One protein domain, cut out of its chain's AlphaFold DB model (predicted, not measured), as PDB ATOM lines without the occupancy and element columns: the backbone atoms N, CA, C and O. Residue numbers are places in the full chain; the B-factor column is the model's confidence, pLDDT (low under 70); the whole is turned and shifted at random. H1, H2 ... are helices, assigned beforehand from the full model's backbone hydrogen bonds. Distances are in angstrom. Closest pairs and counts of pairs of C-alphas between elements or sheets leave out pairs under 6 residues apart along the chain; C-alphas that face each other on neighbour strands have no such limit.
ATOM      1  N   ALA A  64      27.861  16.902 108.640       87.25
ATOM      2  CA  ALA A  64      29.075  17.663 108.344       87.25
ATOM      3  C   ALA A  64      28.929  19.182 108.574       87.25
ATOM      4  O   ALA A  64      29.929  19.879 108.729       87.25
ATOM      5  N   ASP A  65      27.700  19.704 108.634       90.31
ATOM      6  CA  ASP A  65      27.446  21.113 108.948       90.31
ATOM      7  C   ASP A  65      27.436  21.397 110.450       90.31
ATOM      8  O   ASP A  65      27.323  22.556 110.854       90.31
ATOM      9  N   ASN A  66      27.518  20.362 111.293       93.62
ATOM     10  CA  ASN A  66      27.477  20.539 112.733       93.62
ATOM     11  C   ASN A  66      28.778  21.208 113.230       93.62
ATOM     12  O   ASN A  66      29.845  20.580 113.211       93.62
ATOM     13  N   PRO A  67      28.717  22.457 113.741       94.81
ATOM     14  CA  PRO A  67      29.902  23.163 114.217       94.81
ATOM     15  C   PRO A  67      30.542  22.504 115.448       94.81
ATOM     16  O   PRO A  67      31.728  22.725 115.706       94.81
ATOM     17  N   ASP A  68      29.800  21.677 116.190       95.75
ATOM     18  CA  ASP A  68      30.292  21.006 117.394       95.75
ATOM     19  C   ASP A  68      31.425  20.027 117.075       95.75
ATOM     20  O   ASP A  68      32.373  19.896 117.849       95.75
ATOM     21  N   ILE A  69      31.389  19.389 115.904       94.94
ATOM     22  CA  ILE A  69      32.441  18.469 115.454       94.94
ATOM     23  C   ILE A  69      33.754  19.234 115.287       94.94
ATOM     24  O   ILE A  69      34.792  18.839 115.828       94.94
ATOM     25  N   ALA A  70      33.702  20.381 114.608       94.31
ATOM     26  CA  ALA A  70      34.855  21.259 114.449       94.31
ATOM     27  C   ALA A  70      35.353  21.791 115.801       94.31
ATOM     28  O   ALA A  70      36.563  21.833 116.045       94.31
ATOM     29  N   PHE A  71      34.436  22.156 116.700       96.31
ATOM     30  CA  PHE A  71      34.774  22.602 118.049       96.31
ATOM     31  C   PHE A  71      35.509  21.518 118.846       96.31
ATOM     32  O   PHE A  71      36.560  21.802 119.421       96.31
ATOM     33  N   ILE A  72      35.013  20.279 118.850       96.00
ATOM     34  CA  ILE A  72      35.616  19.159 119.587       96.00
ATOM     35  C   ILE A  72      37.022  18.853 119.060       96.00
ATOM     36  O   ILE A  72      37.966  18.747 119.847       96.00
ATOM     37  N   VAL A  73      37.189  18.770 117.736       95.81
ATOM     38  CA  VAL A  73      38.501  18.540 117.106       95.81
ATOM     39  C   VAL A  73      39.475  19.663 117.468       95.81
ATOM     40  O   VAL A  73      40.617  19.405 117.862       95.81
ATOM     41  N   MET A  74      39.021  20.918 117.406       96.00
ATOM     42  CA  MET A  74      39.841  22.074 117.763       96.00
ATOM     43  C   MET A  74      40.206  22.079 119.248       96.00
ATOM     44  O   MET A  74      41.355  22.348 119.591       96.00
ATOM     45  N   PHE A  75      39.264  21.764 120.134       96.00
ATOM     46  CA  PHE A  75      39.509  21.655 121.567       96.00
ATOM     47  C   PHE A  75      40.590  20.609 121.852       96.00
ATOM     48  O   PHE A  75      41.599  20.905 122.494       96.00
ATOM     49  N   ARG A  76      40.443  19.411 121.284       94.38
ATOM     50  CA  ARG A  76      41.413  18.326 121.430       94.38
ATOM     51  C   ARG A  76      42.802  18.711 120.903       94.38
ATOM     52  O   ARG A  76      43.811  18.376 121.520       94.38
ATOM     53  N   ALA A  77      42.879  19.446 119.793       93.69
ATOM     54  CA  ALA A  77      44.146  19.955 119.265       93.69
ATOM     55  C   ALA A  77      44.776  21.018 120.183       93.69
ATOM     56  O   ALA A  77      45.951  20.914 120.532       93.69
ATOM     57  N   ARG A  78      43.994  22.014 120.618       95.31
ATOM     58  CA  ARG A  78      44.483  23.142 121.427       95.31
ATOM     59  C   ARG A  78      44.953  22.729 122.816       95.31
ATOM     60  O   ARG A  78      45.900  23.316 123.324       95.31
ATOM     61  N   PHE A  79      44.310  21.731 123.412       93.19
ATOM     62  CA  PHE A  79      44.627  21.255 124.756       93.19
ATOM     63  C   PHE A  79      45.398  19.930 124.747       93.19
ATOM     64  O   PHE A  79      45.333  19.183 125.710       93.19
ATOM     65  N   THR A  80      46.162  19.620 123.693       92.31
ATOM     66  CA  THR A  80      46.928  18.357 123.596       92.31
ATOM     67  C   THR A  80      47.770  18.054 124.847       92.31
ATOM     68  O   THR A  80      47.898  16.897 125.230       92.31
ATOM     69  N   GLU A  81      48.291  19.077 125.528       91.00
ATOM     70  CA  GLU A  81      49.129  18.919 126.724       91.00
ATOM     71  C   GLU A  81      48.385  18.397 127.962       91.00
ATOM     72  O   GLU A  81      49.019  17.817 128.844       91.00
ATOM     73  N   VAL A  82      47.061  18.580 128.048       90.88
ATOM     74  CA  VAL A  82      46.268  18.093 129.195       90.88
ATOM     75  C   VAL A  82      45.840  16.637 129.028       90.88
ATOM     76  O   VAL A  82      45.372  16.015 129.982       90.88
ATOM     77  N   PHE A  83      45.992  16.089 127.821       91.56
ATOM     78  CA  PHE A  83      45.618  14.723 127.492       91.56
ATOM     79  C   PHE A  83      46.819  13.768 127.564       91.56
ATOM     80  O   PHE A  83      47.970  14.180 127.392       91.56
ATOM     81  N   PRO A  84      46.585  12.462 127.798       90.56
ATOM     82  CA  PRO A  84      47.644  11.461 127.732       90.56
ATOM     83  C   PRO A  84      48.323  11.452 126.360       90.56
ATOM     84  O   PRO A  84      47.655  11.485 125.331       90.56
ATOM     85  N   LYS A  85      49.655  11.308 126.327       90.38
ATOM     86  CA  LYS A  85      50.430  11.253 125.069       90.38
ATOM     87  C   LYS A  85      50.066  10.070 124.165       90.38
ATOM     88  O   LYS A  85      50.382  10.092 122.983       90.38
ATOM     89  N   SER A  86      49.447   9.034 124.727       90.50
ATOM     90  CA  SER A  86      48.943   7.873 123.993       90.50
ATOM     91  C   SER A  86      47.590   8.122 123.325       90.50
ATOM     92  O   SER A  86      47.151   7.271 122.563       90.50
ATOM     93  N   LEU A  87      46.910   9.235 123.628       92.62
ATOM     94  CA  LEU A  87      45.587   9.521 123.088       92.62
ATOM     95  C   LEU A  87      45.700   9.969 121.617       92.62
ATOM     96  O   LEU A  87      46.350  10.985 121.345       92.62
ATOM     97  N   PRO A  88      45.058   9.271 120.667       90.44
ATOM     98  CA  PRO A  88      45.182   9.581 119.248       90.44
ATOM     99  C   PRO A  88      44.566  10.936 118.880       90.44
ATOM    100  O   PRO A  88      43.689  11.477 119.568       90.44
ATOM    101  N   ASN A  89      45.079  11.522 117.797       91.38
ATOM    102  CA  ASN A  89      44.450  12.657 117.125       91.38
ATOM    103  C   ASN A  89      43.390  12.120 116.163       91.38
ATOM    104  O   ASN A  89      43.595  11.067 115.574       91.38
ATOM    105  N   PHE A  90      42.312  12.873 115.965       94.38
ATOM    106  CA  PHE A  90      41.284  12.565 114.973       94.38
ATOM    107  C   PHE A  90      40.860  13.844 114.250       94.38
ATOM    108  O   PHE A  90      40.942  14.947 114.806       94.38
ATOM    109  N   GLY A  91      40.447  13.690 112.993       94.94
ATOM    110  CA  GLY A  91      39.896  14.773 112.177       94.94
ATOM    111  C   GLY A  91      38.370  14.893 112.285       94.94
ATOM    112  O   GLY A  91      37.733  14.056 112.926       94.94
ATOM    113  N   PRO A  92      37.764  15.901 111.629       94.88
ATOM    114  CA  PRO A  92      36.311  16.084 111.612       94.88
ATOM    115  C   PRO A  92      35.564  14.877 111.039       94.88
ATOM    116  O   PRO A  92      34.693  14.338 111.710       94.88
ATOM    117  N   GLN A  93      35.985  14.374 109.873       94.31
ATOM    118  CA  GLN A  93      35.359  13.215 109.227       94.31
ATOM    119  C   GLN A  93      35.450  11.955 110.091       94.31
ATOM    120  O   GLN A  93      34.527  11.150 110.151       94.31
ATOM    121  N   GLU A  94      36.573  11.772 110.778       94.12
ATOM    122  CA  GLU A  94      36.780  10.609 111.632       94.12
ATOM    123  C   GLU A  94      35.876  10.663 112.869       94.12
ATOM    124  O   GLU A  94      35.275   9.654 113.237       94.12
ATOM    125  N   LEU A  95      35.706  11.853 113.457       95.12
ATOM    126  CA  LEU A  95      34.751  12.070 114.538       95.12
ATOM    127  C   LEU A  95      33.304  11.894 114.058       95.12
ATOM    128  O   LEU A  95      32.536  11.242 114.756       95.12
ATOM    129  N   GLU A  96      32.946  12.404 112.875       94.38
ATOM    130  CA  GLU A  96      31.633  12.188 112.246       94.38
ATOM    131  C   GLU A  96      31.309  10.695 112.161       94.38
ATOM    132  O   GLU A  96      30.298  10.247 112.697       94.38
ATOM    133  N   HIS A  97      32.198   9.899 111.565       93.56
ATOM    134  CA  HIS A  97      32.006   8.453 111.463       93.56
ATOM    135  C   HIS A  97      31.921   7.772 112.831       93.56
ATOM    136  O   HIS A  97      31.122   6.851 113.011       93.56
ATOM    137  N   ALA A  98      32.712   8.230 113.800       93.69
ATOM    138  CA  ALA A  98      32.761   7.640 115.128       93.69
ATOM    139  C   ALA A  98      31.511   7.915 115.983       93.69
ATOM    140  O   ALA A  98      31.325   7.214 116.972       93.69
ATOM    141  N   VAL A  99      30.656   8.889 115.641       92.88
ATOM    142  CA  VAL A  99      29.465   9.245 116.448       92.88
ATOM    143  C   VAL A  99      28.126   8.877 115.804       92.88
ATOM    144  O   VAL A  99      27.085   9.048 116.429       92.88
ATOM    145  N   VAL A 100      28.128   8.368 114.569       92.56
ATOM    146  CA  VAL A 100      26.898   7.974 113.850       92.56
ATOM    147  C   VAL A 100      26.277   6.693 114.420       92.56
ATOM    148  O   VAL A 100      25.059   6.518 114.375       92.56
ATOM    149  N   GLY A 101      27.104   5.776 114.930       87.81
ATOM    150  CA  GLY A 101      26.654   4.499 115.486       87.81
ATOM    151  C   GLY A 101      26.027   4.621 116.878       87.81
ATOM    152  O   GLY A 101      26.193   5.613 117.580       87.81
ATOM    153  N   THR A 102      25.340   3.562 117.322       90.12
ATOM    154  CA  THR A 102      24.840   3.457 118.709       90.12
ATOM    155  C   THR A 102      25.963   3.405 119.739       90.12
ATOM    156  O   THR A 102      25.789   3.855 120.868       90.12
ATOM    157  N   THR A 103      27.101   2.834 119.348       91.56
ATOM    158  CA  THR A 103      28.323   2.789 120.149       91.56
ATOM    159  C   THR A 103      29.333   3.737 119.510       91.56
ATOM    160  O   THR A 103      29.493   3.676 118.287       91.56
ATOM    161  N   PRO A 104      30.009   4.598 120.293       93.06
ATOM    162  CA  PRO A 104      31.058   5.448 119.753       93.06
ATOM    163  C   PRO A 104      32.193   4.604 119.163       93.06
ATOM    164  O   PRO A 104      32.511   3.525 119.659       93.06
ATOM    165  N   GLY A 105      32.817   5.106 118.100       93.56
ATOM    166  CA  GLY A 105      34.037   4.523 117.551       93.56
ATOM    167  C   GLY A 105      35.200   4.611 118.542       93.56
ATOM    168  O   GLY A 105      35.215   5.470 119.425       93.56
ATOM    169  N   GLU A 106      36.212   3.762 118.354       92.56
ATOM    170  CA  GLU A 106      37.337   3.593 119.286       92.56
ATOM    171  C   GLU A 106      38.003   4.924 119.684       92.56
ATOM    172  O   GLU A 106      38.163   5.215 120.870       92.56
ATOM    173  N   HIS A 107      38.332   5.780 118.713       91.00
ATOM    174  CA  HIS A 107      38.960   7.078 118.979       91.00
ATOM    175  C   HIS A 107      38.053   8.040 119.764       91.00
ATOM    176  O   HIS A 107      38.532   8.763 120.642       91.00
ATOM    177  N   ALA A 108      36.744   8.033 119.489       94.50
ATOM    178  CA  ALA A 108      35.778   8.862 120.206       94.50
ATOM    179  C   ALA A 108      35.577   8.368 121.646       94.50
ATOM    180  O   ALA A 108      35.525   9.179 122.571       94.50
ATOM    181  N   GLU A 109      35.530   7.051 121.851       94.44
ATOM    182  CA  GLU A 109      35.426   6.445 123.179       94.44
ATOM    183  C   GLU A 109      36.662   6.747 124.033       94.44
ATOM    184  O   GLU A 109      36.534   7.214 125.169       94.44
ATOM    185  N   GLN A 110      37.866   6.564 123.479       94.38
ATOM    186  CA  GLN A 110      39.119   6.883 124.168       94.38
ATOM    187  C   GLN A 110      39.188   8.368 124.551       94.38
ATOM    188  O   GLN A 110      39.583   8.706 125.672       94.38
ATOM    189  N   PHE A 111      38.771   9.261 123.648       95.69
ATOM    190  CA  PHE A 111      38.705  10.693 123.926       95.69
ATOM    191  C   PHE A 111      37.699  11.020 125.031       95.69
ATOM    192  O   PHE A 111      38.034  11.770 125.947       95.69
ATOM    193  N   LEU A 112      36.504  10.424 124.997       94.44
ATOM    194  CA  LEU A 112      35.486  10.614 126.030       94.44
ATOM    195  C   LEU A 112      35.987  10.138 127.399       94.44
ATOM    196  O   LEU A 112      35.846  10.855 128.388       94.44
ATOM    197  N   CYS A 113      36.639   8.976 127.455       93.62
ATOM    198  CA  CYS A 113      37.253   8.458 128.677       93.62
ATOM    199  C   CYS A 113      38.322   9.412 129.220       93.62
ATOM    200  O   CYS A 113      38.344   9.706 130.416       93.62
ATOM    201  N   ALA A 114      39.190   9.934 128.350       93.12
ATOM    202  CA  ALA A 114      40.220  10.889 128.744       93.12
ATOM    203  C   ALA A 114      39.623  12.223 129.219       93.12
ATOM    204  O   ALA A 114      40.103  12.792 130.199       93.12
ATOM    205  N   LEU A 115      38.553  12.700 128.577       93.75
ATOM    206  CA  LEU A 115      37.834  13.912 128.968       93.75
ATOM    207  C   LEU A 115      37.155  13.749 130.333       93.75
ATOM    208  O   LEU A 115      37.284  14.618 131.192       93.75
ATOM    209  N   LEU A 116      36.478  12.624 130.567       92.75
ATOM    210  CA  LEU A 116      35.893  12.306 131.870       92.75
ATOM    211  C   LEU A 116      36.978  12.173 132.941       92.75
ATOM    212  O   LEU A 116      36.829  12.716 134.030       92.75
ATOM    213  N   GLY A 117      38.100  11.527 132.619       90.94
ATOM    214  CA  GLY A 117      39.270  11.475 133.491       90.94
ATOM    215  C   GLY A 117      39.779  12.871 133.851       90.94
ATOM    216  O   GLY A 117      40.018  13.148 135.019       90.94
ATOM    217  N   LEU A 118      39.876  13.781 132.881       87.75
ATOM    218  CA  LEU A 118      40.285  15.165 133.115       87.75
ATOM    219  C   LEU A 118      39.306  15.921 134.029       87.75
ATOM    220  O   LEU A 118      39.733  16.632 134.937       87.75
ATOM    221  N   LEU A 119      37.998  15.772 133.802       88.56
ATOM    222  CA  LEU A 119      36.963  16.500 134.543       88.56
ATOM    223  C   LEU A 119      36.753  15.960 135.963       88.56
ATOM    224  O   LEU A 119      36.523  16.738 136.891       88.56
ATOM    225  N   LEU A 120      36.822  14.639 136.129       87.56
ATOM    226  CA  LEU A 120      36.464  13.952 137.369       87.56
ATOM    227  C   LEU A 120      37.674  13.676 138.270       87.56
ATOM    228  O   LEU A 120      37.514  13.553 139.482       87.56
ATOM    229  N   ASN A 121      38.893  13.619 137.723       76.06
ATOM    230  CA  ASN A 121      40.114  13.321 138.480       76.06
ATOM    231  C   ASN A 121      40.818  14.601 138.975       76.06
ATOM    232  O   ASN A 121      42.029  14.783 138.819       76.06
ATOM    233  N   ARG A 122      40.051  15.528 139.564       65.12
ATOM    234  CA  ARG A 122      40.587  16.777 140.128       65.12
ATOM    235  C   ARG A 122      41.326  16.488 141.435       65.12
ATOM    236  O   ARG A 122      40.710  16.210 142.456       65.12
TER     237      ARG A 122
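This is residues 64 to 122 of the 127 residues of an uncharacterized protein of Botryotinia fuckeliana (strain B05.10) (UniProt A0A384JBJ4). Three helices make a U whose two arms are skewed to each other: the short helix H2 is the base, the longest helix, H3, starts from one end of the U's base, and H1 packs by part of its length on H2 near Pro 92. Residues 79 to 91, a long loop without a named element, turn back from the end of H1 to the start of H2. The printed part has 59 residues with three named helices, in the order H1, H2, H3, and no named strand, and its class is all helix. It is compact, with a radius of gyration of the C-alphas of 11.3 A and spans of 33 by 24 by 18 A.

H3, residues 106 to 120, touches H2, residues 92 to 100, with its residues 106 to 108 alone. The closest C-alphas of the two are those of Ala 98 and Ala 108, 6.0 A apart. Their lines are about perpendicular, at 89 degrees. H1, residues 67 to 78, also touches H2, with its residues 69 to 73 alone. Here the closest C-alphas are those of Ile 69 and Pro 92, 6.0 A apart. H1 and H2 run opposite ways at a steep tilt of 60 degrees. H1 and H3 are only just apart, with their closest C-alphas 8.5 A from each other. In H1, H2 and H3 every O i to N i+4 pair is within hydrogen-bond range.

H3 runs from Glu 106, with its C-alpha at (37.337, 3.593, 119.286), to Leu 120, with its C-alpha at (36.464, 13.952, 137.369), and measures 20.9 A from first to last C-alpha. H2 runs from Pro 92 to Val 100, 12.6 A from first to last C-alpha. H1 begins at Pro 67, with its C-alpha at (29.902, 23.163, 114.217), and ends at Arg 78, 16.3 A away between C-alphas.

The two C-alphas farthest apart are those of Asp 65 and Arg 122, at 34.1 A. The link from H1 to H2 is long, with 13 residues, and the C-alphas of residues 79 to 91 lie 7 to 14 A from the mean of the C-alphas. The link from H2 to H3 is tight, with 5 residues. The printed part runs from residue 64 to residue 122 and has no cut. The mean pLDDT of the printed part is 92.1, and one printed residue, Arg 122, is under 70.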